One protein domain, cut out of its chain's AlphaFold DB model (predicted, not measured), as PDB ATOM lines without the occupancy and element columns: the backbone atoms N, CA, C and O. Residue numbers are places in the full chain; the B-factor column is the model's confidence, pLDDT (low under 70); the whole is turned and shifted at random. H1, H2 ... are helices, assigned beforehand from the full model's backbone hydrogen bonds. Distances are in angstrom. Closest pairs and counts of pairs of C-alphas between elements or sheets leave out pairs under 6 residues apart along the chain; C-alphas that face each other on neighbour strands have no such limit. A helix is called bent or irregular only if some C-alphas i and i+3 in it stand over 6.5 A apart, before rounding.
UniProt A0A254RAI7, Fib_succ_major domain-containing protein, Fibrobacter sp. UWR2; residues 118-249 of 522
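Overview. This is residues 118 to 249 of the 522 residues of the protein "Fib_succ_major domain-containing protein" of Fibrobacter sp. UWR2 (UniProt A0A254RAI7). Two groups of crossed helices sit one after the other along the longest axis. At one end H1 and H2 make a V with H5 packed on H1 and the short H6 on H5; at the other, H8 crosses H4 and H7, with H3 only just in touch with H8. The printed part has 132 residues with eight named helices, H1 to H8 in order, and no named strand; its class is all helix. It is compact, with a radius of gyration of the C-alphas of 15.1 A, and spans 46 by 35 by 30 A.

Arrangement. H1, residues 118 to 131, touches H2, residues 136 to 150, opposite ways at a steep tilt of 58 degrees; their closest C-alphas, of Val 126 and Ala 139, are 5.3 A apart. H3, residues 154 to 159, and H1 are apart. H4, residues 165 to 176, is close to H1 but not clearly touching, with C-alphas 118 and 169 6.5 A apart. H5, residues 189 to 197, touches H1 the same way at a steep tilt of 38 degrees, closest at the C-alphas of Arg 125 and Ala 196, 4.4 A. H6, residues 202 to 205, touches H5 at C-alphas 204 and 191, 5.9 A apart. H7, residues 212 to 222, and H8, residues 232 to 247, form a helical hairpin at a steep tilt of 44 degrees; their closest C-alphas, of Pro 219 and Val 233, are 5.8 A apart. H8 is the hub, touching three helices. H4 touches it with residues 167 to 171 alone, at a steep tilt of 53 degrees, closest at the C-alphas of Thr 171 and Ser 236, 5.9 A. H3 only just touches H8, with 3 pairs of C-alphas within 8 A, the closest those of Leu 156 and Asn 242, 7.5 A; H8 touches H3 with residues 238 to 242 alone. H2 and H8 are near each other, with 6 pairs of C-alphas within 10 A. Every O i to N i+4 pair is within hydrogen-bond range in H2, H4 and H8, against 8 of 10 in H1, 1 of 2 in H3, 3 of 5 in H5 and 0 of 7 in H7, where 7 of 8 O i to N i+3 pairs are; H6 is too short for an O i to N i+4 pair.

Along the chain. H1 begins at C-alpha 118, (216.015, 197.532, 150.994), and is 19.9 A long; H2 is 20.8 A, H4 16.1 A, H5 14.7 A and H7 17.8 A. H8, the longest, measures 23.0 A and ends at C-alpha 247, (202.336, 183.951, 150.625). H1 is irregular, with C-alphas 121 and 124 7.6 A apart, as is H5, 194 to 197 at 7.4 A, and, only just, H7, 216 to 219 at 6.8 A.

Size, cuts and confidence. The C-alphas farthest apart, of Gly 133 and Leu 225, are 46.8 A apart. The printed part has no cut. The link from H4 to H5, residues 177 to 188, is long. Mean pLDDT of the printed part is 85.9; residues 181 to 186 and 223 to 232 are under 70.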
ATOM      1  N   VAL A 118     216.985 197.251 152.069       88.69
ATOM      2  CA  VAL A 118     216.015 197.532 150.994       88.69
ATOM      3  C   VAL A 118     216.743 197.964 149.719       88.69
ATOM      4  O   VAL A 118     216.447 197.437 148.651       88.69
ATOM      5  N   ASP A 119     217.758 198.825 149.833       88.25
ATOM      6  CA  ASP A 119     218.594 199.248 148.700       88.25
ATOM      7  C   ASP A 119     219.288 198.056 148.014       88.25
ATOM      8  O   ASP A 119     219.364 198.007 146.786       88.25
ATOM      9  N   GLY A 120     219.739 197.067 148.793       85.50
ATOM     10  CA  GLY A 120     220.315 195.817 148.305       85.50
ATOM     11  C   GLY A 120     219.316 194.915 147.576       85.50
ATOM     12  O   GLY A 120     219.666 194.348 146.545       85.50
ATOM     13  N   PHE A 121     218.073 194.815 148.061       86.75
ATOM     14  CA  PHE A 121     216.990 194.111 147.356       86.75
ATOM     15  C   PHE A 121     216.698 194.736 145.991       86.75
ATOM     16  O   PHE A 121     216.623 194.040 144.982       86.75
ATOM     17  N   ILE A 122     216.519 196.058 145.956       92.00
ATOM     18  CA  ILE A 122     216.038 196.760 144.762       92.00
ATOM     19  C   ILE A 122     217.148 197.095 143.759       92.00
ATOM     20  O   ILE A 122     216.839 197.569 142.669       92.00
ATOM     21  N   GLN A 123     218.426 196.861 144.082       90.38
ATOM     22  CA  GLN A 123     219.570 197.344 143.299       90.38
ATOM     23  C   GLN A 123     219.491 196.984 141.805       90.38
ATOM     24  O   GLN A 123     219.710 197.842 140.948       90.38
ATOM     25  N   GLN A 124     219.156 195.731 141.480       91.12
ATOM     26  CA  GLN A 124     219.037 195.288 140.085       91.12
ATOM     27  C   GLN A 124     217.801 195.877 139.402       91.12
ATOM     28  O   GLN A 124     217.866 196.278 138.240       91.12
ATOM     29  N   ARG A 125     216.692 196.005 140.139       95.00
ATOM     30  CA  ARG A 125     215.462 196.617 139.636       95.00
ATOM     31  C   ARG A 125     215.647 198.102 139.320       95.00
ATOM     32  O   ARG A 125     215.215 198.551 138.262       95.00
ATOM     33  N   VAL A 126     216.346 198.845 140.179       95.94
ATOM     34  CA  VAL A 126     216.701 200.255 139.946       95.94
ATOM     35  C   VAL A 126     217.528 200.395 138.669       95.94
ATOM     36  O   VAL A 126     217.151 201.178 137.805       95.94
ATOM     37  N   ALA A 127     218.570 199.576 138.482       94.12
ATOM     38  CA  ALA A 127     219.375 199.599 137.258       94.12
ATOM     39  C   ALA A 127     218.548 199.287 135.989       94.12
ATOM     40  O   ALA A 127     218.738 199.919 134.947       94.12
ATOM     41  N   THR A 128     217.591 198.354 136.073       94.69
ATOM     42  CA  THR A 128     216.643 198.052 134.986       94.69
ATOM     43  C   THR A 128     215.739 199.248 134.656       94.69
ATOM     44  O   THR A 128     215.513 199.533 133.480       94.69
ATOM     45  N   LEU A 129     215.242 199.971 135.663       96.06
ATOM     46  CA  LEU A 129     214.385 201.152 135.490       96.06
ATOM     47  C   LEU A 129     215.164 202.379 134.976       96.06
ATOM     48  O   LEU A 129     214.673 203.101 134.107       96.06
ATOM     49  N   GLU A 130     216.401 202.584 135.431       96.38
ATOM     50  CA  GLU A 130     217.307 203.611 134.893       96.38
ATOM     51  C   GLU A 130     217.630 203.354 133.412       96.38
ATOM     52  O   GLU A 130     217.594 204.274 132.593       96.38
ATOM     53  N   ALA A 131     217.854 202.093 133.026       95.12
ATOM     54  CA  ALA A 131     218.037 201.703 131.626       95.12
ATOM     55  C   ALA A 131     216.777 201.924 130.757       95.12
ATOM     56  O   ALA A 131     216.889 202.062 129.538       95.12
ATOM     57  N   GLN A 132     215.591 201.997 131.372       95.38
ATOM     58  CA  GLN A 132     214.328 202.378 130.723       95.38
ATOM     59  C   GLN A 132     214.105 203.905 130.678       95.38
ATOM     60  O   GLN A 132     213.136 204.363 130.073       95.38
ATOM     61  N   GLY A 133     215.017 204.700 131.250       95.69
ATOM     62  CA  GLY A 133     215.019 206.162 131.173       95.69
ATOM     63  C   GLY A 133     214.414 206.890 132.375       95.69
ATOM     64  O   GLY A 133     214.179 208.096 132.273       95.69
ATOM     65  N   LEU A 134     214.161 206.204 133.495       96.31
ATOM     66  CA  LEU A 134     213.834 206.864 134.765       96.31
ATOM     67  C   LEU A 134     215.101 207.478 135.384       96.31
ATOM     68  O   LEU A 134     216.204 206.963 135.206       96.31
ATOM     69  N   ASP A 135     214.953 208.570 136.137       96.88
ATOM     70  CA  ASP A 135     216.029 209.051 137.005       96.88
ATOM     71  C   ASP A 135     216.172 208.164 138.254       96.88
ATOM     72  O   ASP A 135     215.225 207.489 138.660       96.88
ATOM     73  N   HIS A 136     217.345 208.212 138.887       93.19
ATOM     74  CA  HIS A 136     217.696 207.362 140.026       93.19
ATOM     75  C   HIS A 136     216.676 207.389 141.175       93.19
ATOM     76  O   HIS A 136     216.354 206.342 141.735       93.19
ATOM     77  N   ASN A 137     216.150 208.565 141.533       94.56
ATOM     78  CA  ASN A 137     215.242 208.686 142.673       94.56
ATOM     79  C   ASN A 137     213.867 208.116 142.313       94.56
ATOM     80  O   ASN A 137     213.338 207.290 143.050       94.56
ATOM     81  N   THR A 138     213.336 208.470 141.139       95.94
ATOM     82  CA  THR A 138     212.060 207.920 140.656       95.94
ATOM     83  C   THR A 138     212.141 206.402 140.447       95.94
ATOM     84  O   THR A 138     211.190 205.684 140.764       95.94
ATOM     85  N   ALA A 139     213.276 205.888 139.960       95.75
ATOM     86  CA  ALA A 139     213.539 204.455 139.837       95.75
ATOM     87  C   ALA A 139     213.579 203.761 141.210       95.75
ATOM     88  O   ALA A 139     212.948 202.720 141.387       95.75
ATOM     89  N   LYS A 140     214.262 204.360 142.197       95.12
ATOM     90  CA  LYS A 140     214.339 203.859 143.575       95.12
ATOM     91  C   LYS A 140     212.975 203.816 144.264       95.12
ATOM     92  O   LYS A 140     212.615 202.778 144.821       95.12
ATOM     93  N   ASP A 141     212.205 204.898 144.194       93.94
ATOM     94  CA  ASP A 141     210.868 204.976 144.793       93.94
ATOM     95  C   ASP A 141     209.914 203.956 144.148       93.94
ATOM     96  O   ASP A 141     209.176 203.252 144.844       93.94
ATOM     97  N   SER A 142     209.985 203.806 142.818       95.88
ATOM     98  CA  SER A 142     209.192 202.820 142.069       95.88
ATOM     99  C   SER A 142     209.534 201.385 142.474       95.88
ATOM    100  O   SER A 142     208.632 200.628 142.831       95.88
ATOM    101  N   ALA A 143     210.823 201.029 142.491       96.38
ATOM    102  CA  ALA A 143     211.294 199.695 142.862       96.38
ATOM    103  C   ALA A 143     210.998 199.351 144.334       96.38
ATOM    104  O   ALA A 143     210.646 198.218 144.651       96.38
ATOM    105  N   THR A 144     211.076 200.337 145.235       94.56
ATOM    106  CA  THR A 144     210.696 200.172 146.648       94.56
ATOM    107  C   THR A 144     209.198 199.892 146.785       94.56
ATOM    108  O   THR A 144     208.793 198.965 147.486       94.56
ATOM    109  N   GLY A 145     208.358 200.646 146.066       94.69
ATOM    110  CA  GLY A 145     206.912 200.425 146.042       94.69
ATOM    111  C   GLY A 145     206.504 199.092 145.400       94.69
ATOM    112  O   GLY A 145     205.522 198.489 145.825       94.69
ATOM    113  N   GLU A 146     207.247 198.615 144.398       96.19
ATOM    114  CA  GLU A 146     207.106 197.260 143.846       96.19
ATOM    115  C   GLU A 146     207.449 196.200 144.901       96.19
ATOM    116  O   GLU A 146     206.603 195.358 145.201       96.19
ATOM    117  N   LEU A 147     208.613 196.302 145.553       95.00
ATOM    118  CA  LEU A 147     209.058 195.350 146.577       95.00
ATOM    119  C   LEU A 147     208.044 195.232 147.723       95.00
ATOM    120  O   LEU A 147     207.731 194.131 148.169       95.00
ATOM    121  N   TYR A 148     207.493 196.355 148.191       95.19
ATOM    122  CA  TYR A 148     206.519 196.348 149.284       95.19
ATOM    123  C   TYR A 148     205.179 195.712 148.883       95.19
ATOM    124  O   TYR A 148     204.543 195.082 149.730       95.19
ATOM    125  N   ARG A 149     204.762 195.812 147.611       95.25
ATOM    126  CA  ARG A 149     203.577 195.105 147.086       95.25
ATOM    127  C   ARG A 149     203.827 193.609 146.930       95.25
ATOM    128  O   ARG A 149     202.943 192.808 147.246       95.25
ATOM    129  N   GLU A 150     205.020 193.222 146.490       94.88
ATOM    130  CA  GLU A 150     205.404 191.816 146.341       94.88
ATOM    131  C   GLU A 150     205.520 191.119 147.696       94.88
ATOM    132  O   GLU A 150     204.880 190.092 147.896       94.88
ATOM    133  N   LEU A 151     206.164 191.752 148.677       94.81
ATOM    134  CA  LEU A 151     206.182 191.298 150.073       94.81
ATOM    135  C   LEU A 151     204.825 191.450 150.796       94.81
ATOM    136  O   LEU A 151     204.638 190.894 151.876       94.81
ATOM    137  N   GLY A 152     203.872 192.203 150.235       94.56
ATOM    138  CA  GLY A 152     202.541 192.425 150.814       94.56
ATOM    139  C   GLY A 152     202.530 193.259 152.103       94.56
ATOM    140  O   GLY A 152     201.702 193.019 152.986       94.56
ATOM    141  N   ILE A 153     203.450 194.215 152.218       94.88
ATOM    142  CA  ILE A 153     203.621 195.129 153.362       94.88
ATOM    143  C   ILE A 153     203.298 196.594 153.010       94.88
ATOM    144  O   ILE A 153     203.340 197.467 153.872       94.88
ATOM    145  N   ASP A 154     202.919 196.873 151.764       93.44
ATOM    146  CA  ASP A 154     202.521 198.195 151.276       93.44
ATOM    147  C   ASP A 154     201.299 198.775 152.012       93.44
ATOM    148  O   ASP A 154     201.327 199.936 152.422       93.44
ATOM    149  N   THR A 155     200.250 197.975 152.235       91.06
ATOM    150  CA  THR A 155     199.088 198.380 153.051       91.06
ATOM    151  C   THR A 155     199.452 198.486 154.535       91.06
ATOM    152  O   THR A 155     198.958 199.375 155.228       91.06
ATOM    153  N   LEU A 156     200.370 197.643 155.029       91.62
ATOM    154  CA  LEU A 156     200.804 197.668 156.432       91.62
ATOM    155  C   LEU A 156     201.420 199.024 156.813       91.62
ATOM    156  O   LEU A 156     201.124 199.530 157.891       91.62
ATOM    157  N   PHE A 157     202.233 199.632 155.945       89.06
ATOM    158  CA  PHE A 157     202.829 200.947 156.223       89.06
ATOM    159  C   PHE A 157     201.844 202.116 156.114       89.06
ATOM    160  O   PHE A 157     202.065 203.152 156.738       89.06
ATOM    161  N   GLN A 158     200.759 201.960 155.352       86.94
ATOM    162  CA  GLN A 158     199.686 202.958 155.283       86.94
ATOM    163  C   GLN A 158     198.867 202.965 156.582       86.94
ATOM    164  O   GLN A 158     198.586 204.030 157.126       86.94
ATOM    165  N   GLU A 159     198.541 201.777 157.102       84.38
ATOM    166  CA  GLU A 159     197.737 201.593 158.319       84.38
ATOM    167  C   GLU A 159     198.557 201.736 159.619       84.38
ATOM    168  O   GLU A 159     198.040 202.192 160.637       84.38
ATOM    169  N   ASN A 160     199.850 201.386 159.604       83.69
ATOM    170  CA  ASN A 160     200.760 201.525 160.745       83.69
ATOM    171  C   ASN A 160     202.011 202.365 160.397       83.69
ATOM    172  O   ASN A 160     203.104 201.819 160.214       83.69
ATOM    173  N   PRO A 161     201.898 203.708 160.391       80.25
ATOM    174  CA  PRO A 161     203.015 204.614 160.110       80.25
ATOM    175  C   PRO A 161     204.055 204.714 161.248       80.25
ATOM    176  O   PRO A 161     204.930 205.577 161.193       80.25
ATOM    177  N   ARG A 162     203.968 203.884 162.305       81.50
ATOM    178  CA  ARG A 162     204.982 203.823 163.379       81.50
ATOM    179  C   ARG A 162     206.119 202.847 163.089       81.50
ATOM    180  O   ARG A 162     207.145 202.916 163.764       81.50
ATOM    181  N   ILE A 163     205.949 201.939 162.127       84.56
ATOM    182  CA  ILE A 163     207.010 201.005 161.746       84.56
ATOM    183  C   ILE A 163     208.143 201.806 161.102       84.56
ATOM    184  O   ILE A 163     207.926 202.515 160.122       84.56
ATOM    185  N   THR A 164     209.347 201.715 161.664       83.69
ATOM    186  CA  THR A 164     210.502 202.474 161.165       83.69
ATOM    187  C   THR A 164     211.257 201.712 160.079       83.69
ATOM    188  O   THR A 164     211.293 200.479 160.091       83.69
ATOM    189  N   ASP A 165     211.943 202.444 159.193       82.19
ATOM    190  CA  ASP A 165     212.869 201.874 158.197       82.19
ATOM    191  C   ASP A 165     213.853 200.879 158.850       82.19
ATOM    192  O   ASP A 165     214.099 199.799 158.327       82.19
ATOM    193  N   GLU A 166     214.354 201.204 160.048       78.25
ATOM    194  CA  GLU A 166     215.284 200.359 160.810       78.25
ATOM    195  C   GLU A 166     214.645 199.025 161.240       78.25
ATOM    196  O   GLU A 166     215.270 197.972 161.117       78.25
ATOM    197  N   GLN A 167     213.391 199.044 161.714       83.06
ATOM    198  CA  GLN A 167     212.649 197.829 162.083       83.06
ATOM    199  C   GLN A 167     212.356 196.960 160.854       83.06
ATOM    200  O   GLN A 167     212.458 195.730 160.932       83.06
ATOM    201  N   LEU A 168     212.031 197.585 159.719       87.88
ATOM    202  CA  LEU A 168     211.852 196.900 158.444       87.88
ATOM    203  C   LEU A 168     213.145 196.223 157.986       87.88
ATOM    204  O   LEU A 168     213.168 195.007 157.796       87.88
ATOM    205  N   GLU A 169     214.224 196.988 157.843       86.12
ATOM    206  CA  GLU A 169     215.502 196.488 157.341       86.12
ATOM    207  C   GLU A 169     216.096 195.403 158.245       86.12
ATOM    208  O   GLU A 169     216.597 194.400 157.736       86.12
ATOM    209  N   TYR A 170     215.979 195.537 159.573       82.25
ATOM    210  CA  TYR A 170     216.417 194.499 160.513       82.25
ATOM    211  C   TYR A 170     215.622 193.196 160.346       82.25
ATOM    212  O   TYR A 170     216.196 192.105 160.340       82.25
ATOM    213  N   THR A 171     214.303 193.307 160.150       88.12
ATOM    214  CA  THR A 171     213.416 192.153 159.951       88.12
ATOM    215  C   THR A 171     213.708 191.455 158.618       88.12
ATOM    216  O   THR A 171     213.901 190.239 158.595       88.12
ATOM    217  N   LEU A 172     213.814 192.207 157.515       89.75
ATOM    218  CA  LEU A 172     214.138 191.651 156.195       89.75
ATOM    219  C   LEU A 172     215.539 191.031 156.161       89.75
ATOM    220  O   LEU A 172     215.710 189.957 155.589       89.75
ATOM    221  N   PHE A 173     216.524 191.649 156.820       85.31
ATOM    222  CA  PHE A 173     217.849 191.054 156.971       85.31
ATOM    223  C   PHE A 173     217.776 189.703 157.685       85.31
ATOM    224  O   PHE A 173     218.314 188.720 157.187       85.31
ATOM    225  N   TYR A 174     217.085 189.600 158.824       84.88
ATOM    226  CA  TYR A 174     217.032 188.328 159.545       84.88
ATOM    227  C   TYR A 174     216.363 187.199 158.739       84.88
ATOM    228  O   TYR A 174     216.842 186.055 158.751       84.88
ATOM    229  N   LEU A 175     215.276 187.522 158.028       87.88
ATOM    230  CA  LEU A 175     214.562 186.577 157.168       87.88
ATOM    231  C   LEU A 175     215.420 186.124 155.974       87.88
ATOM    232  O   LEU A 175     215.470 184.929 155.689       87.88
ATOM    233  N   TYR A 176     216.119 187.055 155.317       87.81
ATOM    234  CA  TYR A 176     216.665 186.855 153.968       87.81
ATOM    235  C   TYR A 176     218.186 187.032 153.833       87.81
ATOM    236  O   TYR A 176     218.708 187.053 152.713       87.81
ATOM    237  N   LYS A 177     218.931 187.138 154.941       83.00
ATOM    238  CA  LYS A 177     220.400 187.128 154.898       83.00
ATOM    239  C   LYS A 177     220.936 185.847 154.272       83.00
ATOM    240  O   LYS A 177     220.393 184.759 154.482       83.00
ATOM    241  N   ASN A 178     222.069 185.962 153.587       79.50
ATOM    242  CA  ASN A 178     222.855 184.797 153.222       79.50
ATOM    243  C   ASN A 178     223.323 184.073 154.505       79.50
ATOM    244  O   ASN A 178     223.819 184.695 155.445       79.50
ATOM    245  N   ARG A 179     223.116 182.751 154.566       75.44
ATOM    246  CA  ARG A 179     223.500 181.887 155.700       75.44
ATOM    247  C   ARG A 179     224.602 180.885 155.343       75.44
ATOM    248  O   ARG A 179     224.970 180.072 156.182       75.44
ATOM    249  N   GLU A 180     225.142 180.933 154.123       72.38
ATOM    250  CA  GLU A 180     226.252 180.060 153.707       72.38
ATOM    251  C   GLU A 180     227.571 180.421 154.409       72.38
ATOM    252  O   GLU A 180     228.452 179.575 154.554       72.38
ATOM    253  N   ASN A 181     227.698 181.662 154.890       63.72
ATOM    254  CA  ASN A 181     228.810 182.106 155.717       63.72
ATOM    255  C   ASN A 181     228.362 183.246 156.650       63.72
ATOM    256  O   ASN A 181     228.197 184.372 156.195       63.72
ATOM    257  N   ASP A 182     228.235 182.992 157.956       60.09
ATOM    258  CA  ASP A 182     227.839 184.011 158.952       60.09
ATOM    259  C   ASP A 182     228.843 185.178 159.113       60.09
ATOM    260  O   ASP A 182     228.523 186.168 159.768       60.09
ATOM    261  N   SER A 183     230.044 185.101 158.520       54.97
ATOM    262  CA  SER A 183     230.967 186.249 158.414       54.97
ATOM    263  C   SER A 183     230.721 187.129 157.181       54.97
ATOM    264  O   SER A 183     231.228 188.249 157.124       54.97
ATOM    265  N   ILE A 184     229.929 186.648 156.217       55.78
ATOM    266  CA  ILE A 184     229.468 187.414 155.060       55.78
ATOM    267  C   ILE A 184     228.065 187.923 155.373       55.78
ATOM    268  O   ILE A 184     227.041 187.271 155.183       55.78
ATOM    269  N   ASN A 185     228.065 189.144 155.873       62.91
ATOM    270  CA  ASN A 185     226.900 189.991 155.944       62.91
ATOM    271  C   ASN A 185     226.539 190.422 154.507       62.91
ATOM    272  O   ASN A 185     227.104 191.388 154.006       62.91
ATOM    273  N   GLU A 186     225.660 189.663 153.840       69.44
ATOM    274  CA  GLU A 186     225.085 189.937 152.509       69.44
ATOM    275  C   GLU A 186     223.628 189.431 152.431       69.44
ATOM    276  O   GLU A 186     223.211 188.559 153.200       69.44
ATOM    277  N   MET A 187     222.843 189.959 151.486       78.75
ATOM    278  CA  MET A 187     221.507 189.439 151.159       78.75
ATOM    279  C   MET A 187     221.604 188.167 150.314       78.75
ATOM    280  O   MET A 187     222.582 187.982 149.591       78.75
ATOM    281  N   LEU A 188     220.599 187.287 150.376       78.88
ATOM    282  CA  LEU A 188     220.564 186.069 149.562       78.88
ATOM    283  C   LEU A 188     220.593 186.421 148.055       78.88
ATOM    284  O   LEU A 188     219.603 186.957 147.552       78.88
ATOM    285  N   PRO A 189     221.661 186.090 147.293       77.12
ATOM    286  CA  PRO A 189     221.807 186.585 145.919       77.12
ATOM    287  C   PRO A 189     220.711 186.091 144.974       77.12
ATOM    288  O   PRO A 189     220.335 186.798 144.046       77.12
ATOM    289  N   ALA A 190     220.166 184.896 145.228       79.44
ATOM    290  CA  ALA A 190     219.034 184.358 144.479       79.44
ATOM    291  C   ALA A 190     217.820 185.300 144.523       79.44
ATOM    292  O   ALA A 190     217.242 185.572 143.482       79.44
ATOM    293  N   LEU A 191     217.502 185.850 145.698       81.81
ATOM    294  CA  LEU A 191     216.336 186.707 145.915       81.81
ATOM    295  C   LEU A 191     216.538 188.137 145.377       81.81
ATOM    296  O   LEU A 191     215.590 188.767 144.921       81.81
ATOM    297  N   VAL A 192     217.780 188.635 145.367       85.06
ATOM    298  CA  VAL A 192     218.128 189.914 144.711       85.06
ATOM    299  C   VAL A 192     218.056 189.797 143.181       85.06
ATOM    300  O   VAL A 192     217.634 190.738 142.513       85.06
ATOM    301  N   ASN A 193     218.456 188.648 142.621       87.62
ATOM    302  CA  ASN A 193     218.327 188.370 141.187       87.62
ATOM    303  C   ASN A 193     216.859 188.185 140.766       87.62
ATOM    304  O   ASN A 193     216.488 188.616 139.679       87.62
ATOM    305  N   ASP A 194     216.052 187.541 141.616       89.81
ATOM    306  CA  ASP A 194     214.621 187.295 141.399       89.81
ATOM    307  C   ASP A 194     213.869 188.609 141.145       89.81
ATOM    308  O   ASP A 194     213.209 188.777 140.126       89.81
ATOM    309  N   PHE A 195     214.106 189.608 142.002       94.38
ATOM    310  CA  PHE A 195     213.422 190.900 141.943       94.38
ATOM    311  C   PHE A 195     213.822 191.818 140.768       94.38
ATOM    312  O   PHE A 195     213.308 192.932 140.640       94.38
ATOM    313  N   ALA A 196     214.738 191.406 139.886       91.31
ATOM    314  CA  ALA A 196     215.284 192.275 138.839       91.31
ATOM    315  C   ALA A 196     214.225 192.825 137.854       91.31
ATOM    316  O   ALA A 196     214.408 193.914 137.291       91.31
ATOM    317  N   ASP A 197     213.108 192.111 137.664       92.12
ATOM    318  CA  ASP A 197     211.991 192.517 136.801       92.12
ATOM    319  C   ASP A 197     210.812 193.186 137.537       92.12
ATOM    320  O   ASP A 197     209.891 193.683 136.876       92.12
ATOM    321  N   GLY A 198     210.897 193.315 138.866       92.88
ATOM    322  CA  GLY A 198     209.882 193.925 139.729       92.88
ATOM    323  C   GLY A 198     208.868 192.943 140.326       92.88
ATOM    324  O   GLY A 198     207.914 193.399 140.956       92.88
ATOM    325  N   THR A 199     209.055 191.633 140.142       93.88
ATOM    326  CA  THR A 199     208.227 190.564 140.730       93.88
ATOM    327  C   THR A 199     209.040 189.666 141.669       93.88
ATOM    328  O   THR A 199     210.268 189.689 141.631       93.88
ATOM    329  N   LEU A 200     208.385 188.913 142.561       92.62
ATOM    330  CA  LEU A 200     209.045 187.893 143.390       92.62
ATOM    331  C   LEU A 200     208.376 186.527 143.227       92.62
ATOM    332  O   LEU A 200     207.179 186.385 143.493       92.62
ATOM    333  N   GLU A 201     209.160 185.501 142.897       91.75
ATOM    334  CA  GLU A 201     208.661 184.129 142.833       91.75
ATOM    335  C   GLU A 201     208.477 183.575 144.263       91.75
ATOM    336  O   GLU A 201     209.408 183.631 145.082       91.75
ATOM    337  N   PRO A 202     207.288 183.043 144.621       91.50
ATOM    338  CA  PRO A 202     206.969 182.641 145.993       91.50
ATOM    339  C   PRO A 202     207.999 181.714 146.650       91.50
ATOM    340  O   PRO A 202     208.310 181.891 147.826       91.50
ATOM    341  N   GLU A 203     208.584 180.762 145.920       88.88
ATOM    342  CA  GLU A 203     209.604 179.847 146.453       88.88
ATOM    343  C   GLU A 203     210.880 180.520 146.986       88.88
ATOM    344  O   GLU A 203     211.608 179.895 147.762       88.88
ATOM    345  N   ASN A 204     211.168 181.764 146.586       87.88
ATOM    346  CA  ASN A 204     212.399 182.465 146.950       87.88
ATOM    347  C   ASN A 204     212.255 183.327 148.212       87.88
ATOM    348  O   ASN A 204     213.250 183.538 148.911       87.88
ATOM    349  N   TYR A 205     211.045 183.812 148.522       90.88
ATOM    350  CA  TYR A 205     210.799 184.705 149.666       90.88
ATOM    351  C   TYR A 205     209.772 184.187 150.679       90.88
ATOM    352  O   TYR A 205     209.728 184.693 151.805       90.88
ATOM    353  N   CYS A 206     208.932 183.212 150.331       93.81
ATOM    354  CA  CYS A 206     207.860 182.806 151.226       93.81
ATOM    355  C   CYS A 206     208.345 182.017 152.443       93.81
ATOM    356  O   CYS A 206     209.211 181.149 152.378       93.81
ATOM    357  N   ILE A 207     207.729 182.337 153.582       92.25
ATOM    358  CA  ILE A 207     208.027 181.767 154.903       92.25
ATOM    359  C   ILE A 207     206.875 180.897 155.433       92.25
ATOM    360  O   ILE A 207     206.795 180.623 156.627       92.25
ATOM    361  N   ASN A 208     205.971 180.475 154.547       89.62
ATOM    362  CA  ASN A 208     204.788 179.667 154.860       89.62
ATOM    363  C   ASN A 208     205.087 178.181 155.142       89.62
ATOM    364  O   ASN A 208     204.226 177.491 155.679       89.62
ATOM    365  N   ASP A 209     206.321 177.724 154.903       88.94
ATOM    366  CA  ASP A 209     206.854 176.467 155.458       88.94
ATOM    367  C   ASP A 209     206.910 176.480 157.009       88.94
ATOM    368  O   ASP A 209     207.033 175.424 157.634       88.94
ATOM    369  N   LEU A 210     206.821 177.656 157.651       90.25
ATOM    370  CA  LEU A 210     206.696 177.798 159.107       90.25
ATOM    371  C   LEU A 210     205.215 177.887 159.522       90.25
ATOM    372  O   LEU A 210     204.488 178.722 158.971       90.25
ATOM    373  N   PRO A 211     204.763 177.112 160.532       89.94
ATOM    374  CA  PRO A 211     203.424 177.258 161.103       89.94
ATOM    375  C   PRO A 211     203.184 178.673 161.636       89.94
ATOM    376  O   PRO A 211     204.076 179.272 162.238       89.94
ATOM    377  N   TYR A 212     201.967 179.200 161.478       91.50
ATOM    378  CA  TYR A 212     201.673 180.599 161.811       91.50
ATOM    379  C   TYR A 212     201.955 180.959 163.278       91.50
ATOM    380  O   TYR A 212     202.488 182.029 163.572       91.50
ATOM    381  N   ALA A 213     201.652 180.045 164.203       87.00
ATOM    382  CA  ALA A 213     201.900 180.232 165.631       87.00
ATOM    383  C   ALA A 213     203.398 180.381 165.970       87.00
ATOM    384  O   ALA A 213     203.756 181.133 166.878       87.00
ATOM    385  N   GLU A 214     204.291 179.746 165.201       88.50
ATOM    386  CA  GLU A 214     205.744 179.826 165.408       88.50
ATOM    387  C   GLU A 214     206.322 181.196 165.021       88.50
ATOM    388  O   GLU A 214     207.377 181.584 165.531       88.50
ATOM    389  N   LEU A 215     205.619 181.984 164.194       91.25
ATOM    390  CA  LEU A 215     206.047 183.338 163.818       91.25
ATOM    391  C   LEU A 215     206.213 184.249 165.040       91.25
ATOM    392  O   LEU A 215     207.097 185.104 165.043       91.25
ATOM    393  N   ASN A 216     205.425 184.028 166.101       88.00
ATOM    394  CA  ASN A 216     205.557 184.751 167.366       88.00
ATOM    395  C   ASN A 216     206.948 184.602 167.993       88.00
ATOM    396  O   ASN A 216     207.385 185.515 168.685       88.00
ATOM    397  N   LYS A 217     207.645 183.480 167.771       85.88
ATOM    398  CA  LYS A 217     208.965 183.220 168.362       85.88
ATOM    399  C   LYS A 217     210.078 183.949 167.606       85.88
ATOM    400  O   LYS A 217     211.082 184.300 168.219       85.88
ATOM    401  N   LEU A 218     209.901 184.222 166.308       86.94
ATOM    402  CA  LEU A 218     210.954 184.774 165.444       86.94
ATOM    403  C   LEU A 218     211.541 186.107 165.949       86.94
ATOM    404  O   LEU A 218     212.766 186.157 166.068       86.94
ATOM    405  N   PRO A 219     210.752 187.145 166.319       86.62
ATOM    406  CA  PRO A 219     211.304 188.400 166.835       86.62
ATOM    407  C   PRO A 219     212.236 188.204 168.033       86.62
ATOM    408  O   PRO A 219     213.273 188.849 168.101       86.62
ATOM    409  N   PHE A 220     211.935 187.269 168.938       78.75
ATOM    410  CA  PHE A 220     212.748 187.002 170.131       78.75
ATOM    411  C   PHE A 220     214.099 186.331 169.830       78.75
ATOM    412  O   PHE A 220     214.976 186.326 170.689       78.75
ATOM    413  N   VAL A 221     214.289 185.763 168.631       77.19
ATOM    414  CA  VAL A 221     215.567 185.146 168.227       77.19
ATOM    415  C   VAL A 221     216.577 186.198 167.759       77.19
ATOM    416  O   VAL A 221     217.781 185.979 167.880       77.19
ATOM    417  N   PHE A 222     216.107 187.329 167.219       73.81
ATOM    418  CA  PHE A 222     216.968 188.379 166.662       73.81
ATOM    419  C   PHE A 222     216.909 189.711 167.406       73.81
ATOM    420  O   PHE A 222     217.896 190.441 167.411       73.81
ATOM    421  N   LEU A 223     215.801 190.032 168.074       69.88
ATOM    422  CA  LEU A 223     215.736 191.197 168.942       69.88
ATOM    423  C   LEU A 223     216.444 190.880 170.274       69.88
ATOM    424  O   LEU A 223     216.056 189.945 170.974       69.88
ATOM    425  N   PRO A 224     217.474 191.649 170.662       61.41
ATOM    426  CA  PRO A 224     218.131 191.507 171.964       61.41
ATOM    427  C   PRO A 224     217.149 191.692 173.135       61.41
ATOM    428  O   PRO A 224     216.227 192.503 173.067       61.41
ATOM    429  N   LEU A 225     217.415 191.009 174.257       53.41
ATOM    430  CA  LEU A 225     216.527 190.907 175.432       53.41
ATOM    431  C   LEU A 225     215.974 192.242 175.974       53.41
ATOM    432  O   LEU A 225     214.874 192.272 176.517       53.41
ATOM    433  N   GLY A 226     216.706 193.351 175.829       54.53
ATOM    434  CA  GLY A 226     216.242 194.672 176.272       54.53
ATOM    435  C   GLY A 226     215.175 195.322 175.372       54.53
ATOM    436  O   GLY A 226     214.558 196.291 175.791       54.53
ATOM    437  N   CYS A 227     214.951 194.807 174.159       60.47
ATOM    438  CA  CYS A 227     213.971 195.319 173.188       60.47
ATOM    439  C   CYS A 227     212.665 194.502 173.189       60.47
ATOM    440  O   CYS A 227     211.781 194.729 172.369       60.47
ATOM    441  N   VAL A 228     212.530 193.553 174.122       56.03
ATOM    442  CA  VAL A 228     211.322 192.733 174.312       56.03
ATOM    443  C   VAL A 228     210.145 193.547 174.878       56.03
ATOM    444  O   VAL A 228     208.994 193.146 174.747       56.03
ATOM    445  N   TYR A 229     210.422 194.710 175.474       53.44
ATOM    446  CA  TYR A 229     209.461 195.517 176.236       53.44
ATOM    447  C   TYR A 229     209.005 196.807 175.510       53.44
ATOM    448  O   TYR A 229     208.596 197.761 176.170       53.44
ATOM    449  N   GLY A 230     209.099 196.861 174.173       61.47
ATOM    450  CA  GLY A 230     208.762 198.032 173.339       61.47
ATOM    451  C   GLY A 230     207.924 197.705 172.089       61.47
ATOM    452  O   GLY A 230     207.498 196.566 171.900       61.47
ATOM    453  N   GLU A 231     207.683 198.701 171.223       62.16
ATOM    454  CA  GLU A 231     206.943 198.525 169.950       62.16
ATOM    455  C   GLU A 231     207.728 197.689 168.908       62.16
ATOM    456  O   GLU A 231     207.162 197.254 167.906       62.16
ATOM    457  N   GLU A 232     209.013 197.402 169.147       67.31
ATOM    458  CA  GLU A 232     209.889 196.620 168.268       67.31
ATOM    459  C   GLU A 232     209.381 195.197 167.993       67.31
ATOM    460  O   GLU A 232     209.334 194.785 166.832       67.31
ATOM    461  N   VAL A 233     208.973 194.447 169.026       74.50
ATOM    462  CA  VAL A 233     208.439 193.082 168.851       74.50
ATOM    463  C   VAL A 233     207.119 193.104 168.055       74.50
ATOM    464  O   VAL A 233     207.050 192.399 167.044       74.50
ATOM    465  N   PRO A 234     206.096 193.916 168.414       81.25
ATOM    466  CA  PRO A 234     204.877 194.071 167.615       81.25
ATOM    467  C   PRO A 234     205.116 194.473 166.156       81.25
ATOM    468  O   PRO A 234     204.502 193.888 165.260       81.25
ATOM    469  N   ASN A 235     206.010 195.431 165.888       87.25
ATOM    470  CA  ASN A 235     206.248 195.929 164.531       87.25
ATOM    471  C   ASN A 235     206.969 194.885 163.660       87.25
ATOM    472  O   ASN A 235     206.497 194.580 162.562       87.25
ATOM    473  N   SER A 236     208.040 194.258 164.164       88.44
ATOM    474  CA  SER A 236     208.722 193.156 163.465       88.44
ATOM    475  C   SER A 236     207.792 191.966 163.216       88.44
ATOM    476  O   SER A 236     207.768 191.418 162.112       88.44
ATOM    477  N   LEU A 237     206.969 191.592 164.201       90.19
ATOM    478  CA  LEU A 237     205.975 190.528 164.047       90.19
ATOM    479  C   LEU A 237     204.908 190.882 162.998       90.19
ATOM    480  O   LEU A 237     204.498 190.014 162.230       90.19
ATOM    481  N   SER A 238     204.489 192.148 162.925       91.31
ATOM    482  CA  SER A 238     203.502 192.622 161.944       91.31
ATOM    483  C   SER A 238     204.021 192.542 160.507       91.31
ATOM    484  O   SER A 238     203.264 192.142 159.620       91.31
ATOM    485  N   ILE A 239     205.306 192.846 160.279       93.81
ATOM    486  CA  ILE A 239     205.980 192.653 158.983       93.81
ATOM    487  C   ILE A 239     205.988 191.161 158.616       93.81
ATOM    488  O   ILE A 239     205.464 190.780 157.571       93.81
ATOM    489  N   ILE A 240     206.509 190.306 159.507       94.81
ATOM    490  CA  ILE A 240     206.612 188.848 159.307       94.81
ATOM    491  C   ILE A 240     205.242 188.235 158.977       94.81
ATOM    492  O   ILE A 240     205.098 187.499 157.998       94.81
ATOM    493  N   ARG A 241     204.211 188.567 159.762       93.88
ATOM    494  CA  ARG A 241     202.841 188.075 159.556       93.88
ATOM    495  C   ARG A 241     202.238 188.537 158.230       93.88
ATOM    496  O   ARG A 241     201.470 187.778 157.648       93.88
ATOM    497  N   ASN A 242     202.568 189.735 157.740       95.31
ATOM    498  CA  ASN A 242     202.055 190.233 156.459       95.31
ATOM    499  C   ASN A 242     202.742 189.603 155.240       95.31
ATOM    500  O   ASN A 242     202.060 189.318 154.255       95.31
ATOM    501  N   ILE A 243     204.033 189.285 155.346       96.00
ATOM    502  CA  ILE A 243     204.743 188.470 154.350       96.00
ATOM    503  C   ILE A 243     204.123 187.065 154.289       96.00
ATOM    504  O   ILE A 243     203.724 186.604 153.221       96.00
ATOM    505  N   TRP A 244     203.948 186.403 155.441       95.81
ATOM    506  CA  TRP A 244     203.300 185.085 155.506       95.81
ATOM    507  C   TRP A 244     201.869 185.124 154.939       95.81
ATOM    508  O   TRP A 244     201.503 184.288 154.118       95.81
ATOM    509  N   ARG A 245     201.078 186.140 155.310       94.50
ATOM    510  CA  ARG A 245     199.720 186.402 154.798       94.50
ATOM    511  C   ARG A 245     199.685 186.469 153.267       94.50
ATOM    512  O   ARG A 245     198.854 185.796 152.661       94.50
ATOM    513  N   LYS A 246     200.569 187.262 152.648       95.25
ATOM    514  CA  LYS A 246     200.695 187.389 151.183       95.25
ATOM    515  C   LYS A 246     200.990 186.029 150.542       95.25
ATOM    516  O   LYS A 246     200.283 185.636 149.619       95.25
ATOM    517  N   CYS A 247     201.957 185.291 151.083       95.12
ATOM    518  CA  CYS A 247     202.336 183.951 150.625       95.12
ATOM    519  C   CYS A 247     201.226 182.898 150.758       95.12
ATOM    520  O   CYS A 247     201.145 181.976 149.949       95.12
ATOM    521  N   SER A 248     200.355 183.038 151.756       93.69
ATOM    522  CA  SER A 248     199.191 182.170 151.970       93.69
ATOM    523  C   SER A 248     197.925 182.656 151.244       93.69
ATOM    524  O   SER A 248     196.844 182.122 151.481       93.69
ATOM    525  N   GLY A 249     198.024 183.674 150.377       92.62
ATOM    526  CA  GLY A 249     196.894 184.207 149.605       92.62
ATOM    527  C   GLY A 249     195.818 184.913 150.441       92.62
ATOM    528  O   GLY A 249     194.712 185.140 149.954       92.62
TER     529      GLY A 249